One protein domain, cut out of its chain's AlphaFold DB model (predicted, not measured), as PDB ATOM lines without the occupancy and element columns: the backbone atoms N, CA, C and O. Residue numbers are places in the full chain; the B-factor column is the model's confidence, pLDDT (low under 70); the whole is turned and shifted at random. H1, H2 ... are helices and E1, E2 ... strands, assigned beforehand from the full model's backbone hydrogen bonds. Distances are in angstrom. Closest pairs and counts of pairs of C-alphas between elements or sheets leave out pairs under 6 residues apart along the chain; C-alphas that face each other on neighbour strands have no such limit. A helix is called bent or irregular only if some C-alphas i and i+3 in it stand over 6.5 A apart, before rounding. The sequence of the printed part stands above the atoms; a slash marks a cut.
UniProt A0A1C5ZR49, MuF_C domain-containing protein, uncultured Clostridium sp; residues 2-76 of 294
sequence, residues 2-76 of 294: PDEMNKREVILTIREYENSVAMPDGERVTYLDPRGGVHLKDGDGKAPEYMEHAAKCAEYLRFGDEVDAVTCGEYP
ATOM      1  N   PRO A   2     -58.560  15.098 -50.471       47.03
ATOM      2  CA  PRO A   2     -58.103  15.916 -49.353       47.03
ATOM      3  C   PRO A   2     -56.699  16.428 -49.700       47.03
ATOM      4  O   PRO A   2     -55.907  15.674 -50.267       47.03
ATOM      5  N   ASP A   3     -56.452  17.717 -49.474       56.44
ATOM      6  CA  ASP A   3     -55.158  18.343 -49.753       56.44
ATOM      7  C   ASP A   3     -54.097  17.644 -48.894       56.44
ATOM      8  O   ASP A   3     -54.237  17.551 -47.672       56.44
ATOM      9  N   GLU A   4     -53.087  17.057 -49.532       70.31
ATOM     10  CA  GLU A   4     -52.021  16.345 -48.834       70.31
ATOM     11  C   GLU A   4     -51.165  17.388 -48.105       70.31
ATOM     12  O   GLU A   4     -50.574  18.261 -48.744       70.31
ATOM     13  N   MET A   5     -51.142  17.338 -46.766       81.25
ATOM     14  CA  MET A   5     -50.396  18.305 -45.957       81.25
ATOM     15  C   MET A   5     -48.938  18.331 -46.400       81.25
ATOM     16  O   MET A   5     -48.264  17.298 -46.458       81.25
ATOM     17  N   ASN A   6     -48.409  19.524 -46.656       90.62
ATOM     18  CA  ASN A   6     -46.990  19.623 -46.942       90.62
ATOM     19  C   ASN A   6     -46.168  19.375 -45.666       90.62
ATOM     20  O   ASN A   6     -46.632  19.507 -44.533       90.62
ATOM     21  N   LYS A   7     -44.888  19.053 -45.849       92.94
ATOM     22  CA  LYS A   7     -43.950  18.768 -44.755       92.94
ATOM     23  C   LYS A   7     -43.962  19.819 -43.636       92.94
ATOM     24  O   LYS A   7     -43.809  19.460 -42.475       92.94
ATOM     25  N   ARG A   8     -44.102  21.106 -43.964       94.75
ATOM     26  CA  ARG A   8     -44.115  22.173 -42.955       94.75
ATOM     27  C   ARG A   8     -45.421  22.167 -42.163       94.75
ATOM     28  O   ARG A   8     -45.370  22.320 -40.950       94.75
ATOM     29  N   GLU A   9     -46.552  21.968 -42.830       96.25
ATOM     30  CA  GLU A   9     -47.865  21.855 -42.186       96.25
ATOM     31  C   GLU A   9     -47.901  20.688 -41.201       96.25
ATOM     32  O   GLU A   9     -48.285  20.898 -40.059       96.25
ATOM     33  N   VAL A  10     -47.395  19.507 -41.580       97.62
ATOM     34  CA  VAL A  10     -47.323  18.333 -40.685       97.62
ATOM     35  C   VAL A  10     -46.646  18.688 -39.359       97.62
ATOM     36  O   VAL A  10     -47.189  18.441 -38.284       97.62
ATOM     37  N   ILE A  11     -45.463  19.301 -39.432       98.19
ATOM     38  CA  ILE A  11     -44.652  19.625 -38.253       98.19
ATOM     39  C   ILE A  11     -45.332  20.700 -37.399       98.19
ATOM     40  O   ILE A  11     -45.343  20.598 -36.171       98.19
ATOM     41  N   LEU A  12     -45.902  21.725 -38.038       98.19
ATOM     42  CA  LEU A  12     -46.564  22.820 -37.335       98.19
ATOM     43  C   LEU A  12     -47.855  22.368 -36.652       98.19
ATOM     44  O   LEU A  12     -48.045  22.708 -35.491       98.19
ATOM     45  N   THR A  13     -48.684  21.561 -37.313       98.50
ATOM     46  CA  THR A  13     -49.920  21.020 -36.728       98.50
ATOM     47  C   THR A  13     -49.629  20.156 -35.505       98.50
ATOM     48  O   THR A  13     -50.289  20.300 -34.477       98.50
ATOM     49  N   ILE A  14     -48.604  19.298 -35.568       98.56
ATOM     50  CA  ILE A  14     -48.192  18.511 -34.399       98.56
ATOM     51  C   ILE A  14     -47.739  19.448 -33.279       98.56
ATOM     52  O   ILE A  14     -48.218  19.336 -32.154       98.56
ATOM     53  N   ARG A  15     -46.863  20.417 -33.576       98.19
ATOM     54  CA  ARG A  15     -46.369  21.360 -32.564       98.19
ATOM     55  C   ARG A  15     -47.491  22.159 -31.911       98.19
ATOM     56  O   ARG A  15     -47.442  22.408 -30.708       98.19
ATOM     57  N   GLU A  16     -48.456  22.604 -32.701       98.50
ATOM     58  CA  GLU A  16     -49.604  23.366 -32.228       98.50
ATOM     59  C   GLU A  16     -50.444  22.535 -31.257       98.50
ATOM     60  O   GLU A  16     -50.753  23.013 -30.165       98.50
ATOM     61  N   TYR A  17     -50.697  21.263 -31.577       98.62
ATOM     62  CA  TYR A  17     -51.346  20.336 -30.652       98.62
ATOM     63  C   TYR A  17     -50.532  20.134 -29.369       98.62
ATOM     64  O   TYR A  17     -51.048  20.301 -28.268       98.62
ATOM     65  N   GLU A  18     -49.236  19.840 -29.484       98.62
ATOM     66  CA  GLU A  18     -48.375  19.665 -28.314       98.62
ATOM     67  C   GLU A  18     -48.340  20.924 -27.424       98.62
ATOM     68  O   GLU A  18     -48.168  20.839 -26.208       98.62
ATOM     69  N   ASN A  19     -48.453  22.119 -28.009       98.25
ATOM     70  CA  ASN A  19     -48.571  23.366 -27.257       98.25
ATOM     71  C   ASN A  19     -49.939  23.485 -26.570       98.25
ATOM     72  O   ASN A  19     -49.979  23.854 -25.399       98.25
ATOM     73  N   SER A  20     -51.033  23.160 -27.266       98.25
ATOM     74  CA  SER A  20     -52.401  23.331 -26.755       98.25
ATOM     75  C   SER A  20     -52.728  22.433 -25.560       98.25
ATOM     76  O   SER A  20     -53.580  22.791 -24.748       98.25
ATOM     77  N   VAL A  21     -52.026  21.303 -25.421       97.81
ATOM     78  CA  VAL A  21     -52.136  20.380 -24.277       97.81
ATOM     79  C   VAL A  21     -50.977  20.501 -23.280       97.81
ATOM     80  O   VAL A  21     -50.808  19.625 -22.436       97.81
ATOM     81  N   ALA A  22     -50.145  21.546 -23.398       97.25
ATOM     82  CA  ALA A  22     -48.939  21.743 -22.587       97.25
ATOM     83  C   ALA A  22     -48.063  20.476 -22.478       97.25
ATOM     84  O   ALA A  22     -47.565  20.130 -21.408       97.25
ATOM     85  N   MET A  23     -47.877  19.774 -23.602       97.12
ATOM     86  CA  MET A  23     -47.205  18.476 -23.636       97.12
ATOM     87  C   MET A  23     -45.791  18.563 -23.033       97.12
ATOM     88  O   MET A  23     -45.026  19.458 -23.426       97.12
ATOM     89  N   PRO A  24     -45.411  17.653 -22.116       94.50
ATOM     90  CA  PRO A  24     -44.064  17.611 -21.558       94.50
ATOM     91  C   PRO A  24     -43.004  17.374 -22.634       94.50
ATOM     92  O   PRO A  24     -43.202  16.569 -23.543       94.50
ATOM     93  N   ASP A  25     -41.838  18.010 -22.508       93.12
ATOM     94  CA  ASP A  25     -40.771  17.927 -23.518       93.12
ATOM     95  C   ASP A  25     -40.316  16.495 -23.824       93.12
ATOM     96  O   ASP A  25     -39.914  16.217 -24.953       93.12
ATOM     97  N   GLY A  26     -40.394  15.584 -22.849       93.50
ATOM     98  CA  GLY A  26     -40.074  14.167 -23.036       93.50
ATOM     99  C   GLY A  26     -41.055  13.419 -23.946       93.50
ATOM    100  O   GLY A  26     -40.645  12.480 -24.616       93.50
ATOM    101  N   GLU A  27     -42.313  13.861 -24.009       94.31
ATOM    102  CA  GLU A  27     -43.370  13.263 -24.841       94.31
ATOM    103  C   GLU A  27     -43.436  13.887 -26.241       94.31
ATOM    104  O   GLU A  27     -43.899  13.246 -27.182       94.31
ATOM    105  N   ARG A  28     -42.940  15.119 -26.402       97.44
ATOM    106  CA  ARG A  28     -42.955  15.821 -27.691       97.44
ATOM    107  C   ARG A  28     -42.155  15.077 -28.753       97.44
ATOM    108  O   ARG A  28     -41.044  14.613 -28.491       97.44
ATOM    109  N   VAL A  29     -42.644  15.097 -29.983       97.94
ATOM    110  CA  VAL A  29     -41.894  14.686 -31.178       97.94
ATOM    111  C   VAL A  29     -41.292  15.888 -31.906       97.94
ATOM    112  O   VAL A  29     -40.424  15.715 -32.763       97.94
ATOM    113  N   THR A  30     -41.688  17.110 -31.531       98.19
ATOM    114  CA  THR A  30     -41.113  18.357 -32.051       98.19
ATOM    115  C   THR A  30     -40.176  19.058 -31.061       98.19
ATOM    116  O   THR A  30     -40.198  18.803 -29.853       98.19
ATOM    117  N   TYR A  31     -39.348  19.977 -31.561       97.69
ATOM    118  CA  TYR A  31     -38.541  20.898 -30.757       97.69
ATOM    119  C   TYR A  31     -38.377  22.261 -31.451       97.69
ATOM    120  O   TYR A  31     -38.670  22.401 -32.641       97.69
ATOM    121  N   LEU A  32     -37.913  23.266 -30.696       96.62
ATOM    122  CA  LEU A  32     -37.550  24.588 -31.215       96.62
ATOM    123  C   LEU A  32     -36.032  24.709 -31.370       96.62
ATOM    124  O   LEU A  32     -35.288  24.402 -30.436       96.62
ATOM    125  N   ASP A  33     -35.566  25.180 -32.524       95.38
ATOM    126  CA  ASP A  33     -34.163  25.549 -32.709       95.38
ATOM    127  C   ASP A  33     -33.829  26.887 -31.998       95.38
ATOM    128  O   ASP A  33     -34.731  27.614 -31.565       95.38
ATOM    129  N   PRO A  34     -32.541  27.279 -31.890       96.06
ATOM    130  CA  PRO A  34     -32.149  28.546 -31.260       96.06
ATOM    131  C   PRO A  34     -32.705  29.818 -31.926       96.06
ATOM    132  O   PRO A  34     -32.556  30.908 -31.376       96.06
ATOM    133  N   ARG A  35     -33.295  29.711 -33.121       95.12
ATOM    134  CA  ARG A  35     -33.912  30.806 -33.882       95.12
ATOM    135  C   ARG A  35     -35.445  30.767 -33.820       95.12
ATOM    136  O   ARG A  35     -36.080  31.628 -34.424       95.12
ATOM    137  N   GLY A  36     -36.034  29.808 -33.103       93.12
ATOM    138  CA  GLY A  36     -37.481  29.618 -32.993       93.12
ATOM    139  C   GLY A  36     -38.112  28.822 -34.142       93.12
ATOM    140  O   GLY A  36     -39.335  28.809 -34.264       93.12
ATOM    141  N   GLY A  37     -37.313  28.168 -34.988       95.88
ATOM    142  CA  GLY A  37     -37.789  27.222 -35.995       95.88
ATOM    143  C   GLY A  37     -38.313  25.938 -35.353       95.88
ATOM    144  O   GLY A  37     -37.709  25.426 -34.414       95.88
ATOM    145  N   VAL A  38     -39.441  25.423 -35.846       97.50
ATOM    146  CA  VAL A  38     -40.055  24.176 -35.363       97.50
ATOM    147  C   VAL A  38     -39.577  23.009 -36.221       97.50
ATOM    148  O   VAL A  38     -39.712  23.056 -37.444       97.50
ATOM    149  N   HIS A  39     -39.074  21.960 -35.574       97.69
ATOM    150  CA  HIS A  39     -38.498  20.786 -36.231       97.69
ATOM    151  C   HIS A  39     -38.959  19.481 -35.580       97.69
ATOM    152  O   HIS A  39     -39.307  19.463 -34.398       97.69
ATOM    153  N   LEU A  40     -38.916  18.375 -36.330       98.06
ATOM    154  CA  LEU A  40     -39.063  17.025 -35.771       98.06
ATOM    155  C   LEU A  40     -37.754  16.588 -35.118       98.06
ATOM    156  O   LEU A  40     -36.685  16.739 -35.711       98.06
ATOM    157  N   LYS A  41     -37.835  15.959 -33.943       97.56
ATOM    158  CA  LYS A  41     -36.668  15.378 -33.254       97.56
ATOM    159  C   LYS A  41     -35.968  14.305 -34.094       97.56
ATOM    160  O   LYS A  41     -34.746  14.205 -34.068       97.56
ATOM    161  N   ASP A  42     -36.734  13.582 -34.902       96.38
ATOM    162  CA  ASP A  42     -36.244  12.564 -35.836       96.38
ATOM    163  C   ASP A  42     -35.704  13.130 -37.163       96.38
ATOM    164  O   ASP A  42     -35.230  12.382 -38.024       96.38
ATOM    165  N   GLY A  43     -35.773  14.452 -37.333       96.56
ATOM    166  CA  GLY A  43     -35.403  15.168 -38.542       96.56
ATOM    167  C   GLY A  43     -36.584  15.385 -39.484       96.56
ATOM    168  O   GLY A  43     -37.322  14.467 -39.838       96.56
ATOM    169  N   ASP A  44     -36.724  16.615 -39.977       96.50
ATOM    170  CA  ASP A  44     -37.881  17.028 -40.778       96.50
ATOM    171  C   ASP A  44     -38.060  16.212 -42.074       96.50
ATOM    172  O   ASP A  44     -39.121  16.228 -42.692       96.50
ATOM    173  N   GLY A  45     -37.010  15.541 -42.563       95.31
ATOM    174  CA  GLY A  45     -37.095  14.624 -43.708       95.31
ATOM    175  C   GLY A  45     -38.113  13.496 -43.508       95.31
ATOM    176  O   GLY A  45     -38.691  13.042 -44.489       95.31
ATOM    177  N   LYS A  46     -38.383  13.120 -42.251       96.56
ATOM    178  CA  LYS A  46     -39.358  12.091 -41.883       96.56
ATOM    179  C   LYS A  46     -40.796  12.586 -41.763       96.56
ATOM    180  O   LYS A  46     -41.665  11.800 -41.422       96.56
ATOM    181  N   ALA A  47     -41.093  13.853 -42.061       96.44
ATOM    182  CA  ALA A  47     -42.467  14.365 -41.991       96.44
ATOM    183  C   ALA A  47     -43.525  13.491 -42.710       96.44
ATOM    184  O   ALA A  47     -44.611  13.349 -42.152       96.44
ATOM    185  N   PRO A  48     -43.246  12.834 -43.860       95.62
ATOM    186  CA  PRO A  48     -44.203  11.903 -44.465       95.62
ATOM    187  C   PRO A  48     -44.637  10.749 -43.540       95.62
ATOM    188  O   PRO A  48     -45.782  10.316 -43.602       95.62
ATOM    189  N   GLU A  49     -43.765  10.284 -42.639       96.44
ATOM    190  CA  GLU A  49     -44.071   9.225 -41.659       96.44
ATOM    191  C   GLU A  49     -45.033   9.709 -40.559       96.44
ATOM    192  O   GLU A  49     -45.696   8.906 -39.909       96.44
ATOM    193  N   TYR A  50     -45.150  11.027 -40.375       97.25
ATOM    194  CA  TYR A  50     -45.993  11.658 -39.361       97.25
ATOM    195  C   TYR A  50     -47.341  12.151 -39.906       97.25
ATOM    196  O   TYR A  50     -48.115  12.722 -39.140       97.25
ATOM    197  N   MET A  51     -47.666  11.936 -41.189       96.12
ATOM    198  CA  MET A  51     -48.902  12.462 -41.794       96.12
ATOM    199  C   MET A  51     -50.171  12.005 -41.064       96.12
ATOM    200  O   MET A  51     -51.034  12.826 -40.762       96.12
ATOM    201  N   GLU A  52     -50.276  10.719 -40.720       95.25
ATOM    202  CA  GLU A  52     -51.441  10.205 -39.987       95.25
ATOM    203  C   GLU A  52     -51.521  10.793 -38.569       95.25
ATOM    204  O   GLU A  52     -52.602  11.115 -38.075       95.25
ATOM    205  N   HIS A  53     -50.371  10.971 -37.912       96.50
ATOM    206  CA  HIS A  53     -50.315  11.588 -36.591       96.50
ATOM    207  C   HIS A  53     -50.715  13.067 -36.645       96.50
ATOM    208  O   HIS A  53     -51.530  13.496 -35.835       96.50
ATOM    209  N   ALA A  54     -50.229  13.822 -37.631       97.88
ATOM    210  CA  ALA A  54     -50.616  15.214 -37.836       97.88
ATOM    211  C   ALA A  54     -52.111  15.360 -38.146       97.88
ATOM    212  O   ALA A  54     -52.748  16.262 -37.608       97.88
ATOM    213  N   ALA A  55     -52.696  14.446 -38.927       96.50
ATOM    214  CA  ALA A  55     -54.139  14.423 -39.160       96.50
ATOM    215  C   ALA A  55     -54.929  14.199 -37.856       96.50
ATOM    216  O   ALA A  55     -55.917  14.887 -37.604       96.50
ATOM    217  N   LYS A  56     -54.462  13.300 -36.974       96.31
ATOM    218  CA  LYS A  56     -55.042  13.133 -35.629       96.31
ATOM    219  C   LYS A  56     -54.880  14.400 -34.783       96.31
ATOM    220  O   LYS A  56     -55.847  14.834 -34.170       96.31
ATOM    221  N   CYS A  57     -53.703  15.030 -34.794       98.12
ATOM    222  CA  CYS A  57     -53.461  16.301 -34.107       98.12
ATOM    223  C   CYS A  57     -54.388  17.418 -34.600       98.12
ATOM    224  O   CYS A  57     -54.868  18.189 -33.776       98.12
ATOM    225  N   ALA A  58     -54.685  17.489 -35.900       97.94
ATOM    226  CA  ALA A  58     -55.643  18.449 -36.446       97.94
ATOM    227  C   ALA A  58     -57.059  18.233 -35.880       97.94
ATOM    228  O   ALA A  58     -57.700  19.186 -35.441       97.94
ATOM    229  N   GLU A  59     -57.527  16.984 -35.801       96.94
ATOM    230  CA  GLU A  59     -58.814  16.660 -35.164       96.94
ATOM    231  C   GLU A  59     -58.819  16.990 -33.661       96.94
ATOM    232  O   GLU A  59     -59.818  17.485 -33.128       96.94
ATOM    233  N   TYR A  60     -57.700  16.752 -32.971       98.19
ATOM    234  CA  TYR A  60     -57.548  17.088 -31.555       98.19
ATOM    235  C   TYR A  60     -57.533  18.601 -31.324       98.19
ATOM    236  O   TYR A  60     -58.139  19.072 -30.364       98.19
ATOM    237  N   LEU A  61     -56.895  19.365 -32.213       98.50
ATOM    238  CA  LEU A  61     -56.914  20.827 -32.197       98.50
ATOM    239  C   LEU A  61     -58.319  21.366 -32.418       98.50
ATOM    240  O   LEU A  61     -58.774  22.175 -31.619       98.50
ATOM    241  N   ARG A  62     -59.059  20.824 -33.394       97.88
ATOM    242  CA  ARG A  62     -60.465  21.184 -33.608       97.88
ATOM    243  C   ARG A  62     -61.299  20.973 -32.338       97.88
ATOM    244  O   ARG A  62     -62.110  21.824 -31.996       97.88
ATOM    245  N   PHE A  63     -61.091  19.875 -31.600       98.25
ATOM    246  CA  PHE A  63     -61.728  19.700 -30.285       98.25
ATOM    247  C   PHE A  63     -61.233  20.713 -29.250       98.25
ATOM    248  O   PHE A  63     -62.036  21.246 -28.487       98.25
ATOM    249  N   GLY A  64     -59.932  20.993 -29.223       98.25
ATOM    250  CA  GLY A  64     -59.345  21.982 -28.330       98.25
ATOM    251  C   GLY A  64     -59.920  23.383 -28.510       98.25
ATOM    252  O   GLY A  64     -60.222  24.034 -27.511       98.25
ATOM    253  N   ASP A  65     -60.168  23.797 -29.749       98.19
ATOM    254  CA  ASP A  65     -60.797  25.079 -30.067       98.19
ATOM    255  C   ASP A  65     -62.247  25.134 -29.560       98.19
ATOM    256  O   ASP A  65     -62.685  26.147 -29.011       98.19
ATOM    257  N   GLU A  66     -62.999  24.031 -29.666       97.62
ATOM    258  CA  GLU A  66     -64.346  23.947 -29.085       97.62
ATOM    259  C   GLU A  66     -64.321  23.999 -27.557       97.62
ATOM    260  O   GLU A  66     -65.179  24.641 -26.950       97.62
ATOM    261  N   VAL A  67     -63.344  23.346 -26.921       97.81
ATOM    262  CA  VAL A  67     -63.138  23.439 -25.470       97.81
ATOM    263  C   VAL A  67     -62.895  24.896 -25.074       97.81
ATOM    264  O   VAL A  67     -63.567  25.395 -24.168       97.81
ATOM    265  N   ASP A  68     -62.004  25.599 -25.771       97.88
ATOM    266  CA  ASP A  68     -61.714  27.008 -25.497       97.88
ATOM    267  C   ASP A  68     -62.967  27.872 -25.671       97.88
ATOM    268  O   ASP A  68     -63.354  28.590 -24.746       97.88
ATOM    269  N   ALA A  69     -63.694  27.716 -26.779       97.44
ATOM    270  CA  ALA A  69     -64.944  28.433 -27.021       97.44
ATOM    271  C   ALA A  69     -66.003  28.161 -25.933       97.44
ATOM    272  O   ALA A  69     -66.708  29.079 -25.503       97.44
ATOM    273  N   VAL A  70     -66.123  26.920 -25.446       96.94
ATOM    274  CA  VAL A  70     -67.043  26.570 -24.349       96.94
ATOM    275  C   VAL A  70     -66.614  27.232 -23.043       96.94
ATOM    276  O   VAL A  70     -67.458  27.784 -22.333       96.94
ATOM    277  N   THR A  71     -65.323  27.196 -22.714       95.38
ATOM    278  CA  THR A  71     -64.804  27.779 -21.466       95.38
ATOM    279  C   THR A  71     -64.870  29.306 -21.448       95.38
ATOM    280  O   THR A  71     -65.128  29.884 -20.391       95.38
ATOM    281  N   CYS A  72     -64.759  29.953 -22.611       95.25
ATOM    282  CA  CYS A  72     -64.964  31.393 -22.790       95.25
ATOM    283  C   CYS A  72     -66.447  31.795 -22.905       95.25
ATOM    284  O   CYS A  72     -66.775  32.979 -22.836       95.25
ATOM    285  N   GLY A  73     -67.366  30.832 -23.044       94.12
ATOM    286  CA  GLY A  73     -68.804  31.089 -23.176       94.12
ATOM    287  C   GLY A  73     -69.246  31.552 -24.570       94.12
ATOM    288  O   GLY A  73     -70.352  32.078 -24.707       94.12
ATOM    289  N   GLU A  74     -68.410  31.341 -25.587       94.69
ATOM    290  CA  GLU A  74     -68.639  31.716 -26.989       94.69
ATOM    291  C   GLU A  74     -69.262  30.580 -27.819       94.69
ATOM    292  O   GLU A  74     -69.725  30.799 -28.938       94.69
ATOM    293  N   TYR A  75     -69.333  29.365 -27.268       94.75
ATOM    294  CA  TYR A  75     -69.897  28.207 -27.961       94.75
ATOM    295  C   TYR A  75     -71.442  28.143 -27.871       94.75
ATOM    296  O   TYR A  75     -72.020  28.456 -26.820       94.75
ATOM    297  N   PRO A  76     -72.162  27.700 -28.925       92.88
ATOM    298  CA  PRO A  76     -73.626  27.627 -28.919       92.88
ATOM    299  C   PRO A  76     -74.175  26.732 -27.801       92.88
ATOM    300  O   PRO A  76     -73.973  25.524 -27.809       92.88
TER     301      PRO A  76
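What this domain is: This is residues 2 to 76 of the 294 residues of the protein "MuF_C domain-containing protein" of uncultured Clostridium sp (UniProt A0A1C5ZR49). Look for helix H1 in the middle, with a small hairpin of two short strands, E1 and E2, on one side of it and the long helix H2 packed on another. H2 has a kink near residue 51 and runs on past H1, and residues 68 to 73 stick out at its far end. The printed part has 75 residues, with H1, E1, E2 and H2 in that order along the chain, and the two-stranded sheet is antiparallel. The class is mostly helix; the whole is only just compact, close to loose, with a radius of gyration of the C-alphas of 13.5 A and spans of 41 by 31 by 21 A.

Where its parts are: Find C-alpha 30 at (-41.113, 18.357, -32.051), where E1, residues 30 to 32, begins; E2 is residues 38 to 40. H1, residues 7 to 20, measures 20.4 A. H2, residues 44 to 72, measures 35.5 A and ends at C-alpha 72, (-64.964, 31.393, -22.790). H2 is irregular, with C-alphas 45 and 48 7.6 A apart, and has a kink of 72 degrees near residue 51.

How they stand to each other: Begin at the hairpin of E1 and E2, where N 31 and O 39 are 2.9 A apart, within hydrogen-bond range. The closest C-alphas of H1 and E2, Ile 11 and His 39, are 6.6 A apart. H1 and H2 touch, closest at the C-alphas of Ile 14 and Ala 54, 5.3 A, and run the same way at a steep tilt of 38 degrees. E1 and H2 are apart. Every O i to N i+4 pair is within hydrogen-bond range in H1, and 19 of 25 in H2.

The domain as a whole: The C-alphas of Pro 34 and Pro 76, the two farthest apart, are 41.6 A apart. The printed part has no cut and no long link. In this model pLDDT is under 70 at residues 2 to 3.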